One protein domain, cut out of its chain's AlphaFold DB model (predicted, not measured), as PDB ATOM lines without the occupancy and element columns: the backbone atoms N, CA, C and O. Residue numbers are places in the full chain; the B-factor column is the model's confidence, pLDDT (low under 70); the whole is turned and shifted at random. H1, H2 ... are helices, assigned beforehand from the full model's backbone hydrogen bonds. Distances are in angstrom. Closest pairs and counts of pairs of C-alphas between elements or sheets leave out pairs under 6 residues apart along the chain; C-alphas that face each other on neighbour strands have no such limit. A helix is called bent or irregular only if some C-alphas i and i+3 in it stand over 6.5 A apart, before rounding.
ATOM      1  N   SER A   2     222.409 208.296 161.261       51.84
ATOM      2  CA  SER A   2     222.082 206.858 161.434       51.84
ATOM      3  C   SER A   2     222.648 206.184 162.692       51.84
ATOM      4  O   SER A   2     221.998 205.304 163.239       51.84
ATOM      5  N   ILE A   3     223.824 206.585 163.187       48.34
ATOM      6  CA  ILE A   3     224.496 205.885 164.306       48.34
ATOM      7  C   ILE A   3     223.839 206.180 165.666       48.34
ATOM      8  O   ILE A   3     223.888 205.364 166.585       48.34
ATOM      9  N   GLU A   4     223.186 207.332 165.790       49.03
ATOM     10  CA  GLU A   4     222.496 207.755 167.012       49.03
ATOM     11  C   GLU A   4     221.153 207.029 167.177       49.03
ATOM     12  O   GLU A   4     220.817 206.571 168.267       49.03
ATOM     13  N   LYS A   5     220.448 206.795 166.060       50.84
ATOM     14  CA  LYS A   5     219.198 206.029 166.027       50.84
ATOM     15  C   LYS A   5     219.422 204.566 166.422       50.84
ATOM     16  O   LYS A   5     218.684 204.058 167.253       50.84
ATOM     17  N   THR A   6     220.479 203.921 165.917       54.53
ATOM     18  CA  THR A   6     220.820 202.525 166.262       54.53
ATOM     19  C   THR A   6     221.255 202.360 167.724       54.53
ATOM     20  O   THR A   6     220.968 201.337 168.343       54.53
ATOM     21  N   ARG A   7     221.913 203.374 168.307       54.31
ATOM     22  CA  ARG A   7     222.259 203.387 169.740       54.31
ATOM     23  C   ARG A   7     221.022 203.536 170.628       54.31
ATOM     24  O   ARG A   7     220.908 202.809 171.609       54.31
ATOM     25  N   GLY A   8     220.087 204.411 170.252       55.75
ATOM     26  CA  GLY A   8     218.822 204.592 170.969       55.75
ATOM     27  C   GLY A   8     217.976 203.317 171.018       55.75
ATOM     28  O   GLY A   8     217.452 202.975 172.074       55.75
ATOM     29  N   THR A   9     217.902 202.561 169.917       59.00
ATOM     30  CA  THR A   9     217.149 201.296 169.885       59.00
ATOM     31  C   THR A   9     217.783 200.220 170.766       59.00
ATOM     32  O   THR A   9     217.068 199.536 171.490       59.00
ATOM     33  N   ARG A  10     219.121 200.093 170.773       56.38
ATOM     34  CA  ARG A  10     219.806 199.128 171.653       56.38
ATOM     35  C   ARG A  10     219.646 199.466 173.134       56.38
ATOM     36  O   ARG A  10     219.435 198.553 173.922       56.38
ATOM     37  N   PHE A  11     219.704 200.744 173.508       58.03
ATOM     38  CA  PHE A  11     219.450 201.159 174.891       58.03
ATOM     39  C   PHE A  11     218.021 200.838 175.326       58.03
ATOM     40  O   PHE A  11     217.834 200.264 176.393       58.03
ATOM     41  N   LYS A  12     217.031 201.096 174.464       57.97
ATOM     42  CA  LYS A  12     215.628 200.780 174.753       57.97
ATOM     43  C   LYS A  12     215.388 199.285 174.966       57.97
ATOM     44  O   LYS A  12     214.694 198.918 175.902       57.97
ATOM     45  N   ILE A  13     215.982 198.431 174.128       61.03
ATOM     46  CA  ILE A  13     215.839 196.970 174.247       61.03
ATOM     47  C   ILE A  13     216.483 196.463 175.541       61.03
ATOM     48  O   ILE A  13     215.882 195.647 176.237       61.03
ATOM     49  N   VAL A  14     217.673 196.966 175.887       62.41
ATOM     50  CA  VAL A  14     218.367 196.597 177.131       62.41
ATOM     51  C   VAL A  14     217.565 197.045 178.356       62.41
ATOM     52  O   VAL A  14     217.359 196.254 179.273       62.41
ATOM     53  N   GLU A  15     217.044 198.269 178.354       62.19
ATOM     54  CA  GLU A  15     216.233 198.812 179.449       62.19
ATOM     55  C   GLU A  15     214.921 198.032 179.643       62.19
ATOM     56  O   GLU A  15     214.558 197.693 180.765       62.19
ATOM     57  N   GLU A  16     214.266 197.636 178.551       61.03
ATOM     58  CA  GLU A  16     213.038 196.838 178.588       61.03
ATOM     59  C   GLU A  16     213.282 195.400 179.090       61.03
ATOM     60  O   GLU A  16     212.463 194.850 179.824       61.03
ATOM     61  N   THR A  17     214.425 194.788 178.749       62.81
ATOM     62  CA  THR A  17     214.802 193.466 179.290       62.81
ATOM     63  C   THR A  17     215.156 193.505 180.778       62.81
ATOM     64  O   THR A  17     214.847 192.558 181.503       62.81
ATOM     65  N   ILE A  18     215.758 194.602 181.252       65.50
ATOM     66  CA  ILE A  18     216.074 194.807 182.671       65.50
ATOM     67  C   ILE A  18     214.791 195.064 183.477       65.50
ATOM     68  O   ILE A  18     214.647 194.528 184.575       65.50
ATOM     69  N   ASP A  19     213.834 195.821 182.932       66.81
ATOM     70  CA  ASP A  19     212.541 196.078 183.581       66.81
ATOM     71  C   ASP A  19     211.735 194.785 183.799       66.81
ATOM     72  O   ASP A  19     211.244 194.535 184.902       66.81
ATOM     73  N   GLU A  20     211.657 193.922 182.786       66.69
ATOM     74  CA  GLU A  20     210.945 192.638 182.845       66.69
ATOM     75  C   GLU A  20     211.598 191.640 183.831       66.69
ATOM     76  O   GLU A  20     210.895 191.037 184.644       66.69
ATOM     77  N   GLN A  21     212.933 191.510 183.849       66.50
ATOM     78  CA  GLN A  21     213.645 190.722 184.876       66.50
ATOM     79  C   GLN A  21     213.387 191.274 186.289       66.50
ATOM     80  O   GLN A  21     213.101 190.514 187.213       66.50
ATOM     81  N   SER A  22     213.363 192.604 186.448       69.81
ATOM     82  CA  SER A  22     213.086 193.234 187.744       69.81
ATOM     83  C   SER A  22     211.681 192.930 188.278       69.81
ATOM     84  O   SER A  22     211.484 192.849 189.490       69.81
ATOM     85  N   LYS A  23     210.685 192.767 187.395       73.50
ATOM     86  CA  LYS A  23     209.307 192.435 187.787       73.50
ATOM     87  C   LYS A  23     209.211 191.004 188.293       73.50
ATOM     88  O   LYS A  23     208.573 190.781 189.320       73.50
ATOM     89  N   PHE A  24     209.871 190.064 187.617       74.06
ATOM     90  CA  PHE A  24     209.954 188.678 188.073       74.06
ATOM     91  C   PHE A  24     210.620 188.593 189.449       74.06
ATOM     92  O   PHE A  24     210.039 188.031 190.376       74.06
ATOM     93  N   ASP A  25     211.771 189.246 189.615       77.44
ATOM     94  CA  ASP A  25     212.491 189.267 190.889       77.44
ATOM     95  C   ASP A  25     211.650 189.881 192.014       77.44
ATOM     96  O   ASP A  25     211.612 189.342 193.119       77.44
ATOM     97  N   LYS A  26     210.894 190.952 191.730       79.06
ATOM     98  CA  LYS A  26     209.962 191.562 192.694       79.06
ATOM     99  C   LYS A  26     208.824 190.627 193.095       79.06
ATOM    100  O   LYS A  26     208.458 190.599 194.268       79.06
ATOM    101  N   ILE A  27     208.254 189.877 192.149       78.19
ATOM    102  CA  ILE A  27     207.170 188.921 192.424       78.19
ATOM    103  C   ILE A  27     207.707 187.746 193.244       78.19
ATOM    104  O   ILE A  27     207.100 187.369 194.245       78.19
ATOM    105  N   VAL A  28     208.866 187.200 192.871       79.69
ATOM    106  CA  VAL A  28     209.518 186.115 193.613       79.69
ATOM    107  C   VAL A  28     209.896 186.571 195.021       79.69
ATOM    108  O   VAL A  28     209.665 185.827 195.973       79.69
ATOM    109  N   GLN A  29     210.413 187.792 195.184       82.12
ATOM    110  CA  GLN A  29     210.685 188.368 196.504       82.12
ATOM    111  C   GLN A  29     209.408 188.520 197.335       82.12
ATOM    112  O   GLN A  29     209.385 188.063 198.476       82.12
ATOM    113  N   HIS A  30     208.324 189.048 196.756       77.12
ATOM    114  CA  HIS A  30     207.032 189.145 197.443       77.12
ATOM    115  C   HIS A  30     206.513 187.778 197.894       77.12
ATOM    116  O   HIS A  30     206.098 187.621 199.039       77.12
ATOM    117  N   VAL A  31     206.563 186.770 197.019       81.06
ATOM    118  CA  VAL A  31     206.142 185.404 197.356       81.06
ATOM    119  C   VAL A  31     207.036 184.822 198.450       81.06
ATOM    120  O   VAL A  31     206.525 184.199 199.374       81.06
ATOM    121  N   ARG A  32     208.352 185.046 198.393       82.25
ATOM    122  CA  ARG A  32     209.316 184.545 199.381       82.25
ATOM    123  C   ARG A  32     209.091 185.134 200.774       82.25
ATOM    124  O   ARG A  32     209.144 184.396 201.753       82.25
ATOM    125  N   GLU A  33     208.833 186.434 200.865       84.12
ATOM    126  CA  GLU A  33     208.547 187.119 202.134       84.12
ATOM    127  C   GLU A  33     207.161 186.757 202.683       84.12
ATOM    128  O   GLU A  33     206.988 186.546 203.891       84.12
ATOM    129  N   PHE A  34     206.178 186.614 201.791       80.81
ATOM    130  CA  PHE A  34     204.825 186.196 202.140       80.81
ATOM    131  C   PHE A  34     204.770 184.735 202.605       80.81
ATOM    132  O   PHE A  34     204.019 184.406 203.523       80.81
ATOM    133  N   TRP A  35     205.592 183.855 202.023       83.25
ATOM    134  CA  TRP A  35     205.554 182.415 202.283       83.25
ATOM    135  C   TRP A  35     205.802 182.072 203.751       83.25
ATOM    136  O   TRP A  35     205.057 181.283 204.327       83.25
ATOM    137  N   TRP A  36     206.801 182.688 204.388       82.62
ATOM    138  CA  TRP A  36     207.111 182.383 205.788       82.62
ATOM    139  C   TRP A  36     205.974 182.782 206.738       82.62
ATOM    140  O   TRP A  36     205.570 181.997 207.597       82.62
ATOM    141  N   HIS A  37     205.394 183.966 206.533       86.69
ATOM    142  CA  HIS A  37     204.234 184.430 207.296       86.69
ATOM    143  C   HIS A  37     203.012 183.533 207.071       86.69
ATOM    144  O   HIS A  37     202.303 183.191 208.016       86.69
ATOM    145  N   TYR A  38     202.796 183.101 205.830       85.94
ATOM    146  CA  TYR A  38     201.692 182.229 205.452       85.94
ATOM    147  C   TYR A  38     201.806 180.823 206.060       85.94
ATOM    148  O   TYR A  38     200.835 180.308 206.613       85.94
ATOM    149  N   VAL A  39     202.996 180.213 206.028       84.75
ATOM    150  CA  VAL A  39     203.247 178.895 206.636       84.75
ATOM    151  C   VAL A  39     203.014 178.938 208.144       84.75
ATOM    152  O   VAL A  39     202.326 178.069 208.681       84.75
ATOM    153  N   LEU A  40     203.526 179.963 208.831       87.12
ATOM    154  CA  LEU A  40     203.302 180.131 210.267       87.12
ATOM    155  C   LEU A  40     201.821 180.340 210.600       87.12
ATOM    156  O   LEU A  40     201.315 179.742 211.552       87.12
ATOM    157  N   TYR A  41     201.110 181.131 209.793       90.00
ATOM    158  CA  TYR A  41     199.670 181.334 209.944       90.00
ATOM    159  C   TYR A  41     198.887 180.020 209.801       90.00
ATOM    160  O   TYR A  41     198.028 179.718 210.631       90.00
ATOM    161  N   ILE A  42     199.205 179.190 208.805       86.31
ATOM    162  CA  ILE A  42     198.549 177.886 208.607       86.31
ATOM    163  C   ILE A  42     198.874 176.900 209.727       86.31
ATOM    164  O   ILE A  42     197.984 176.196 210.200       86.31
ATOM    165  N   MET A  43     200.123 176.862 210.191       85.69
ATOM    166  CA  MET A  43     200.516 176.004 211.312       85.69
ATOM    167  C   MET A  43     199.752 176.370 212.589       85.69
ATOM    168  O   MET A  43     199.198 175.491 213.249       85.69
ATOM    169  N   GLY A  44     199.660 177.665 212.906       87.94
ATOM    170  CA  GLY A  44     198.912 178.143 214.067       87.94
ATOM    171  C   GLY A  44     197.411 177.875 213.944       87.94
ATOM    172  O   GLY A  44     196.804 177.304 214.849       87.94
ATOM    173  N   THR A  45     196.813 178.230 212.806       86.50
ATOM    174  CA  THR A  45     195.376 178.015 212.571       86.50
ATOM    175  C   THR A  45     194.999 176.536 212.550       86.50
ATOM    176  O   THR A  45     193.955 176.191 213.092       86.50
ATOM    177  N   SER A  46     195.846 175.642 212.030       84.44
ATOM    178  CA  SER A  46     195.601 174.192 212.057       84.44
ATOM    179  C   SER A  46     195.459 173.657 213.488       84.44
ATOM    180  O   SER A  46     194.523 172.914 213.786       84.44
ATOM    181  N   ILE A  47     196.332 174.100 214.399       83.31
ATOM    182  CA  ILE A  47     196.294 173.714 215.819       83.31
ATOM    183  C   ILE A  47     195.067 174.316 216.514       83.31
ATOM    184  O   ILE A  47     194.365 173.615 217.240       83.31
ATOM    185  N   ILE A  48     194.777 175.599 216.271       86.12
ATOM    186  CA  ILE A  48     193.629 176.297 216.871       86.12
ATOM    187  C   ILE A  48     192.305 175.670 216.417       86.12
ATOM    188  O   ILE A  48     191.418 175.455 217.243       86.12
ATOM    189  N   VAL A  49     192.164 175.333 215.133       84.75
ATOM    190  CA  VAL A  49     190.948 174.698 214.605       84.75
ATOM    191  C   VAL A  49     190.756 173.302 215.190       84.75
ATOM    192  O   VAL A  49     189.636 172.960 215.564       84.75
ATOM    193  N   LEU A  50     191.827 172.519 215.356       80.62
ATOM    194  CA  LEU A  50     191.748 171.239 216.066       80.62
ATOM    195  C   LEU A  50     191.301 171.423 217.522       80.62
ATOM    196  O   LEU A  50     190.491 170.638 218.013       80.62
ATOM    197  N   PHE A  51     191.765 172.480 218.188       81.31
ATOM    198  CA  PHE A  51     191.362 172.810 219.555       81.31
ATOM    199  C   PHE A  51     189.871 173.171 219.650       81.31
ATOM    200  O   PHE A  51     189.166 172.659 220.516       81.31
ATOM    201  N   ILE A  52     189.370 173.992 218.722       82.00
ATOM    202  CA  ILE A  52     187.949 174.367 218.634       82.00
ATOM    203  C   ILE A  52     187.082 173.141 218.318       82.00
ATOM    204  O   ILE A  52     186.060 172.925 218.970       82.00
ATOM    205  N   CYS A  53     187.502 172.305 217.365       75.00
ATOM    206  CA  CYS A  53     186.823 171.048 217.052       75.00
ATOM    207  C   CYS A  53     186.776 170.116 218.266       75.00
ATOM    208  O   CYS A  53     185.726 169.542 218.546       75.00
ATOM    209  N   SER A  54     187.877 170.002 219.016       74.81
ATOM    210  CA  SER A  54     187.919 169.204 220.244       74.81
ATOM    211  C   SER A  54     186.957 169.725 221.315       74.81
ATOM    212  O   SER A  54     186.425 168.923 222.076       74.81
ATOM    213  N   PHE A  55     186.732 171.040 221.381       74.06
ATOM    214  CA  PHE A  55     185.846 171.664 222.367       74.06
ATOM    215  C   PHE A  55     184.359 171.494 222.017       74.06
ATOM    216  O   PHE A  55     183.528 171.334 222.901       74.06
ATOM    217  N   ILE A  56     184.019 171.515 220.724       72.19
ATOM    218  CA  ILE A  56     182.636 171.375 220.241       72.19
ATOM    219  C   ILE A  56     182.163 169.921 220.240       72.19
ATOM    220  O   ILE A  56     180.982 169.669 220.468       72.19
ATOM    221  N   PHE A  57     183.052 168.964 219.955       68.44
ATOM    222  CA  PHE A  57     182.646 167.569 219.770       68.44
ATOM    223  C   PHE A  57     182.645 166.720 221.045       68.44
ATOM    224  O   PHE A  57     182.158 165.596 220.972       68.44
ATOM    225  N   ASP A  58     183.181 167.223 222.168       61.09
ATOM    226  CA  ASP A  58     183.225 166.587 223.509       61.09
ATOM    227  C   ASP A  58     183.616 165.088 223.505       61.09
ATOM    228  O   ASP A  58     183.291 164.290 224.384       61.09
ATOM    229  N   LYS A  59     184.318 164.676 222.446       57.75
ATOM    230  CA  LYS A  59     184.696 163.305 222.133       57.75
ATOM    231  C   LYS A  59     186.167 163.346 221.776       57.75
ATOM    232  O   LYS A  59     186.581 164.145 220.937       57.75
ATOM    233  N   SER A  60     186.950 162.496 222.432       59.81
ATOM    234  CA  SER A  60     188.394 162.374 222.232       59.81
ATOM    235  C   SER A  60     188.726 162.355 220.740       59.81
ATOM    236  O   SER A  60     188.315 161.431 220.031       59.81
ATOM    237  N   VAL A  61     189.439 163.382 220.272       64.31
ATOM    238  CA  VAL A  61     189.894 163.493 218.884       64.31
ATOM    239  C   VAL A  61     190.737 162.259 218.572       64.31
ATOM    240  O   VAL A  61     191.857 162.114 219.054       64.31
ATOM    241  N   SER A  62     190.162 161.326 217.812       73.62
ATOM    242  CA  SER A  62     190.863 160.117 217.385       73.62
ATOM    243  C   SER A  62     191.990 160.490 216.418       73.62
ATOM    244  O   SER A  62     191.846 161.417 215.616       73.62
ATOM    245  N   ILE A  63     193.095 159.739 216.453       73.50
ATOM    246  CA  ILE A  63     194.268 159.915 215.573       73.50
ATOM    247  C   ILE A  63     193.856 159.935 214.088       73.50
ATOM    248  O   ILE A  63     194.435 160.666 213.286       73.50
ATOM    249  N   GLU A  64     192.811 159.187 213.734       79.94
ATOM    250  CA  GLU A  64     192.235 159.138 212.387       79.94
ATOM    251  C   GLU A  64     191.701 160.500 211.908       79.94
ATOM    252  O   GLU A  64     191.972 160.920 210.781       79.94
ATOM    253  N   ILE A  65     191.007 161.234 212.784       79.19
ATOM    254  CA  ILE A  65     190.416 162.545 212.473       79.19
ATOM    255  C   ILE A  65     191.521 163.585 212.276       79.19
ATOM    256  O   ILE A  65     191.455 164.399 211.356       79.19
ATOM    257  N   MET A  66     192.572 163.520 213.096       79.50
ATOM    258  CA  MET A  66     193.729 164.408 212.975       79.50
ATOM    259  C   MET A  66     194.471 164.193 211.649       79.50
ATOM    260  O   MET A  66     194.817 165.163 210.978       79.50
ATOM    261  N   ASN A  67     194.667 162.938 211.233       83.75
ATOM    262  CA  ASN A  67     195.325 162.631 209.964       83.75
ATOM    263  C   ASN A  67     194.495 163.100 208.755       83.75
ATOM    264  O   ASN A  67     195.029 163.697 207.821       83.75
ATOM    265  N   SER A  68     193.175 162.895 208.798       85.00
ATOM    266  CA  SER A  68     192.263 163.384 207.759       85.00
ATOM    267  C   SER A  68     192.277 164.916 207.659       85.00
ATOM    268  O   SER A  68     192.395 165.465 206.563       85.00
ATOM    269  N   TRP A  69     192.255 165.614 208.800       85.56
ATOM    270  CA  TRP A  69     192.303 167.075 208.856       85.56
ATOM    271  C   TRP A  69     193.593 167.649 208.262       85.56
ATOM    272  O   TRP A  69     193.545 168.534 207.405       85.56
ATOM    273  N   VAL A  70     194.751 167.114 208.663       85.19
ATOM    274  CA  VAL A  70     196.050 167.532 208.117       85.19
ATOM    275  C   VAL A  70     196.106 167.291 206.605       85.19
ATOM    276  O   VAL A  70     196.596 168.151 205.874       85.19
ATOM    277  N   GLY A  71     195.542 166.181 206.117       88.56
ATOM    278  CA  GLY A  71     195.426 165.898 204.684       88.56
ATOM    279  C   GLY A  71     194.613 166.947 203.917       88.56
ATOM    280  O   GLY A  71     195.035 167.391 202.849       88.56
ATOM    281  N   ILE A  72     193.491 167.406 204.479       88.75
ATOM    282  CA  ILE A  72     192.662 168.466 203.883       88.75
ATOM    283  C   ILE A  72     193.434 169.792 203.829       88.75
ATOM    284  O   ILE A  72     193.479 170.438 202.780       88.75
ATOM    285  N   VAL A  73     194.090 170.177 204.928       87.69
ATOM    286  CA  VAL A  73     194.879 171.420 205.000       87.69
ATOM    287  C   VAL A  73     196.036 171.392 203.998       87.69
ATOM    288  O   VAL A  73     196.229 172.354 203.254       87.69
ATOM    289  N   LEU A  74     196.768 170.279 203.910       89.81
ATOM    290  CA  LEU A  74     197.841 170.108 202.929       89.81
ATOM    291  C   LEU A  74     197.320 170.142 201.483       89.81
ATOM    292  O   LEU A  74     197.984 170.716 200.623       89.81
ATOM    293  N   GLY A  75     196.127 169.603 201.213       91.38
ATOM    294  CA  GLY A  75     195.485 169.674 199.895       91.38
ATOM    295  C   GLY A  75     195.179 171.109 199.450       91.38
ATOM    296  O   GLY A  75     195.444 171.485 198.303       91.38
ATOM    297  N   VAL A  76     194.689 171.947 200.367       89.88
ATOM    298  CA  VAL A  76     194.463 173.379 200.106       89.88
ATOM    299  C   VAL A  76     195.787 174.106 199.866       89.88
ATOM    300  O   VAL A  76     195.911 174.848 198.891       89.88
ATOM    301  N   VAL A  77     196.805 173.850 200.695       89.50
ATOM    302  CA  VAL A  77     198.151 174.423 200.512       89.50
ATOM    303  C   VAL A  77     198.732 174.042 199.149       89.50
ATOM    304  O   VAL A  77     199.222 174.912 198.430       89.50
ATOM    305  N   ALA A  78     198.627 172.772 198.756       92.00
ATOM    306  CA  ALA A  78     199.112 172.284 197.467       92.00
ATOM    307  C   ALA A  78     198.398 172.960 196.290       92.00
ATOM    308  O   ALA A  78     199.037 173.333 195.307       92.00
ATOM    309  N   THR A  79     197.089 173.183 196.409       92.12
ATOM    310  CA  THR A  79     196.300 173.870 195.380       92.12
ATOM    311  C   THR A  79     196.749 175.322 195.221       92.12
ATOM    312  O   THR A  79     196.922 175.796 194.102       92.12
ATOM    313  N   ILE A  80     197.014 176.019 196.326       87.50
ATOM    314  CA  ILE A  80     197.497 177.404 196.300       87.50
ATOM    315  C   ILE A  80     198.895 177.488 195.677       87.50
ATOM    316  O   ILE A  80     199.129 178.342 194.824       87.50
ATOM    317  N   ILE A  81     199.799 176.561 196.013       87.69
ATOM    318  CA  ILE A  81     201.116 176.467 195.361       87.69
ATOM    319  C   ILE A  81     200.959 176.180 193.862       87.69
ATOM    320  O   ILE A  81     201.670 176.773 193.050       87.69
ATOM    321  N   GLY A  82     200.014 175.319 193.479       90.94
ATOM    322  CA  GLY A  82     199.698 175.024 192.082       90.94
ATOM    323  C   GLY A  82     199.231 176.259 191.312       90.94
ATOM    324  O   GLY A  82     199.751 176.539 190.234       90.94
ATOM    325  N   ILE A  83     198.321 177.048 191.891       86.88
ATOM    326  CA  ILE A  83     197.847 178.308 191.302       86.88
ATOM    327  C   ILE A  83     199.010 179.296 191.144       86.88
ATOM    328  O   ILE A  83     199.200 179.841 190.059       86.88
ATOM    329  N   ILE A  84     199.834 179.486 192.179       84.69
ATOM    330  CA  ILE A  84     201.008 180.375 192.119       84.69
ATOM    331  C   ILE A  84     201.987 179.911 191.028       84.69
ATOM    332  O   ILE A  84     202.478 180.725 190.247       84.69
ATOM    333  N   SER A  85     202.218 178.601 190.922       83.12
ATOM    334  CA  SER A  85     203.084 178.002 189.897       83.12
ATOM    335  C   SER A  85     202.533 178.211 188.486       83.12
ATOM    336  O   SER A  85     203.292 178.488 187.559       83.12
ATOM    337  N   MET A  86     201.212 178.128 188.317       83.94
ATOM    338  CA  MET A  86     200.541 178.392 187.046       83.94
ATOM    339  C   MET A  86     200.669 179.864 186.639       83.94
ATOM    340  O   MET A  86     201.013 180.151 185.494       83.94
ATOM    341  N   PHE A  87     200.480 180.793 187.578       78.12
ATOM    342  CA  PHE A  87     200.704 182.217 187.327       78.12
ATOM    343  C   PHE A  87     202.162 182.504 186.948       78.12
ATOM    344  O   PHE A  87     202.404 183.155 185.937       78.12
ATOM    345  N   LEU A  88     203.135 181.966 187.690       76.25
ATOM    346  CA  LEU A  88     204.559 182.100 187.358       76.25
ATOM    347  C   LEU A  88     204.887 181.519 185.981       76.25
ATOM    348  O   LEU A  88     205.648 182.130 185.239       76.25
ATOM    349  N   SER A  89     204.297 180.379 185.620       77.31
ATOM    350  CA  SER A  89     204.480 179.764 184.302       77.31
ATOM    351  C   SER A  89     204.027 180.696 183.181       77.31
ATOM    352  O   SER A  89     204.773 180.901 182.229       77.31
ATOM    353  N   PHE A  90     202.860 181.333 183.317       69.81
ATOM    354  CA  PHE A  90     202.380 182.298 182.326       69.81
ATOM    355  C   PHE A  90     203.225 183.569 182.263       69.81
ATOM    356  O   PHE A  90     203.523 184.025 181.163       69.81
ATOM    357  N   TYR A  91     203.676 184.101 183.401       67.88
ATOM    358  CA  TYR A  91     204.591 185.249 183.413       67.88
ATOM    359  C   TYR A  91     205.941 184.922 182.753       67.88
ATOM    360  O   TYR A  91     206.463 185.717 181.979       67.88
ATOM    361  N   ASN A  92     206.479 183.728 183.000       66.06
ATOM    362  CA  ASN A  92     207.746 183.283 182.419       66.06
ATOM    363  C   ASN A  92     207.605 182.942 180.915       66.06
ATOM    364  O   ASN A  92     208.498 183.219 180.114       66.06
ATOM    365  N   LEU A  93     206.456 182.391 180.501       62.97
ATOM    366  CA  LEU A  93     206.109 182.150 179.093       62.97
ATOM    367  C   LEU A  93     205.962 183.453 178.300       62.97
ATOM    368  O   LEU A  93     206.515 183.550 177.205       62.97
ATOM    369  N   ASP A  94     205.267 184.455 178.844       62.97
ATOM    370  CA  ASP A  94     205.054 185.743 178.167       62.97
ATOM    371  C   ASP A  94     206.386 186.475 177.919       62.97
ATOM    372  O   ASP A  94     206.651 186.990 176.828       62.97
ATOM    373  N   GLN A  95     207.294 186.419 178.895       58.19
ATOM    374  CA  GLN A  95     208.636 186.994 178.802       58.19
ATOM    375  C   GLN A  95     209.537 186.235 177.807       58.19
ATOM    376  O   GLN A  95     210.286 186.851 177.040       58.19
ATOM    377  N   SER A  96     209.444 184.901 177.765       54.88
ATOM    378  CA  SER A  96     210.172 184.056 176.805       54.88
ATOM    379  C   SER A  96     209.749 184.318 175.356       54.88
ATOM    380  O   SER A  96     210.603 184.422 174.472       54.88
ATOM    381  N   ILE A  97     208.447 184.497 175.106       60.72
ATOM    382  CA  ILE A  97     207.911 184.796 173.769       60.72
ATOM    383  C   ILE A  97     208.407 186.164 173.280       60.72
ATOM    384  O   ILE A  97     208.960 186.258 172.182       60.72
ATOM    385  N   LYS A  98     208.324 187.208 174.119       60.44
ATOM    386  CA  LYS A  98     208.862 188.542 173.785       60.44
ATOM    387  C   LYS A  98     210.373 188.521 173.544       60.44
ATOM    388  O   LYS A  98     210.884 189.224 172.672       60.44
ATOM    389  N   THR A  99     211.107 187.709 174.303       54.72
ATOM    390  CA  THR A  99     212.561 187.553 174.139       54.72
ATOM    391  C   THR A  99     212.909 186.839 172.828       54.72
ATOM    392  O   THR A  99     213.877 187.214 172.161       54.72
ATOM    393  N   GLN A 100     212.110 185.854 172.408       44.41
ATOM    394  CA  GLN A 100     212.274 185.179 171.117       44.41
ATOM    395  C   GLN A 100     212.027 186.117 169.933       44.41
ATOM    396  O   GLN A 100     212.848 186.143 169.017       44.41
ATOM    397  N   GLU A 101     210.972 186.934 169.963       62.44
ATOM    398  CA  GLU A 101     210.717 187.929 168.909       62.44
ATOM    399  C   GLU A 101     211.877 188.923 168.764       62.44
ATOM    400  O   GLU A 101     212.395 189.119 167.662       62.44
ATOM    401  N   LYS A 102     212.366 189.479 169.880       59.25
ATOM    402  CA  LYS A 102     213.516 190.403 169.884       59.25
ATOM    403  C   LYS A 102     214.804 189.742 169.397       59.25
ATOM    404  O   LYS A 102     215.632 190.384 168.745       59.25
ATOM    405  N   THR A 103     214.988 188.454 169.686       58.34
ATOM    406  CA  THR A 103     216.140 187.682 169.202       58.34
ATOM    407  C   THR A 103     216.065 187.481 167.690       58.34
ATOM    408  O   THR A 103     217.062 187.700 167.003       58.34
ATOM    409  N   LEU A 104     214.891 187.141 167.152       66.75
ATOM    410  CA  LEU A 104     214.680 187.007 165.709       66.75
ATOM    411  C   LEU A 104     214.882 188.341 164.976       66.75
ATOM    412  O   LEU A 104     215.546 188.368 163.941       66.75
ATOM    413  N   GLU A 105     214.408 189.455 165.540       70.56
ATOM    414  CA  GLU A 105     214.654 190.797 164.996       70.56
ATOM    415  C   GLU A 105     216.150 191.160 165.022       70.56
ATOM    416  O   GLU A 105     216.697 191.710 164.060       70.56
ATOM    417  N   THR A 106     216.853 190.817 166.104       63.25
ATOM    418  CA  THR A 106     218.300 191.043 166.223       63.25
ATOM    419  C   THR A 106     219.077 190.203 165.208       63.25
ATOM    420  O   THR A 106     219.986 190.719 164.558       63.25
ATOM    421  N   ILE A 107     218.696 188.937 165.012       69.38
ATOM    422  CA  ILE A 107     219.284 188.048 164.002       69.38
ATOM    423  C   ILE A 107     219.051 188.598 162.589       69.38
ATOM    424  O   ILE A 107     219.981 188.597 161.783       69.38
ATOM    425  N   ASP A 108     217.856 189.106 162.280       78.56
ATOM    426  CA  ASP A 108     217.562 189.677 160.959       78.56
ATOM    427  C   ASP A 108     218.370 190.959 160.690       78.56
ATOM    428  O   ASP A 108     218.907 191.154 159.596       78.56
ATOM    429  N   ASN A 109     218.552 191.803 161.711       77.69
ATOM    430  CA  ASN A 109     219.418 192.979 161.624       77.69
ATOM    431  C   ASN A 109     220.895 192.602 161.435       77.69
ATOM    432  O   ASN A 109     221.552 193.163 160.558       77.69
ATOM    433  N   ILE A 110     221.405 191.618 162.184       73.62
ATOM    434  CA  ILE A 110     222.775 191.103 162.021       73.62
ATOM    435  C   ILE A 110     222.962 190.524 160.617       73.62
ATOM    436  O   ILE A 110     223.965 190.800 159.962       73.62
ATOM    437  N   LYS A 111     221.986 189.765 160.109       74.50
ATOM    438  CA  LYS A 111     222.020 189.212 158.751       74.50
ATOM    439  C   LYS A 111     222.114 190.318 157.699       74.50
ATOM    440  O   LYS A 111     222.947 190.224 156.799       74.50
ATOM    441  N   LYS A 112     221.306 191.377 157.816       79.88
ATOM    442  CA  LYS A 112     221.370 192.547 156.921       79.88
ATOM    443  C   LYS A 112     222.716 193.259 157.009       79.88
ATOM    444  O   LYS A 112     223.267 193.631 155.977       79.88
TER     445      LYS A 112
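What this domain is: This is residues 2 to 112 of the 158 residues of an uncharacterized protein of uncultured Clostridium sp (UniProt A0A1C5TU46). Two long helices run side by side in opposite ways as one long, thin helical hairpin, joined by a small loop at one end. H1 and then H2 make nearly the whole length of this rod, and H1 has a kink of 28 degrees near residue 37. The printed part has 111 residues, is all helix with no named strand, and is extended, with a radius of gyration of the C-alphas of 24.7 A and spans of 83 by 21 by 14 A.

How they stand to each other: H1, residues 2 to 57, and H2, residues 63 to 112, touch, with the C-alphas of Glu 20 and Gln 95 the closest at 7.3 A. They run opposite ways at a shallow tilt of 3 degrees. Every O i to N i+4 pair is within hydrogen-bond range in H2, and 50 of 52 in H1.

Where its parts are: H1 begins with C-alpha 2 at (222.082, 206.858, 161.434) and is 80.6 A long. H1 is neither bent nor irregular, but only just: C-alphas 33 and 36 are 6.2 A apart. H2, 72.4 A long, ends with C-alpha 112 at (221.370, 192.547, 156.921).

The domain as a whole: The C-alphas of Ser 2 and Asp 58, the two farthest apart, are separated by 83.6 A. The link is tight, and the printed part has no cut. In this model, pLDDT is under 70 at 43 residues, among them 2 to 22 and 90 to 104.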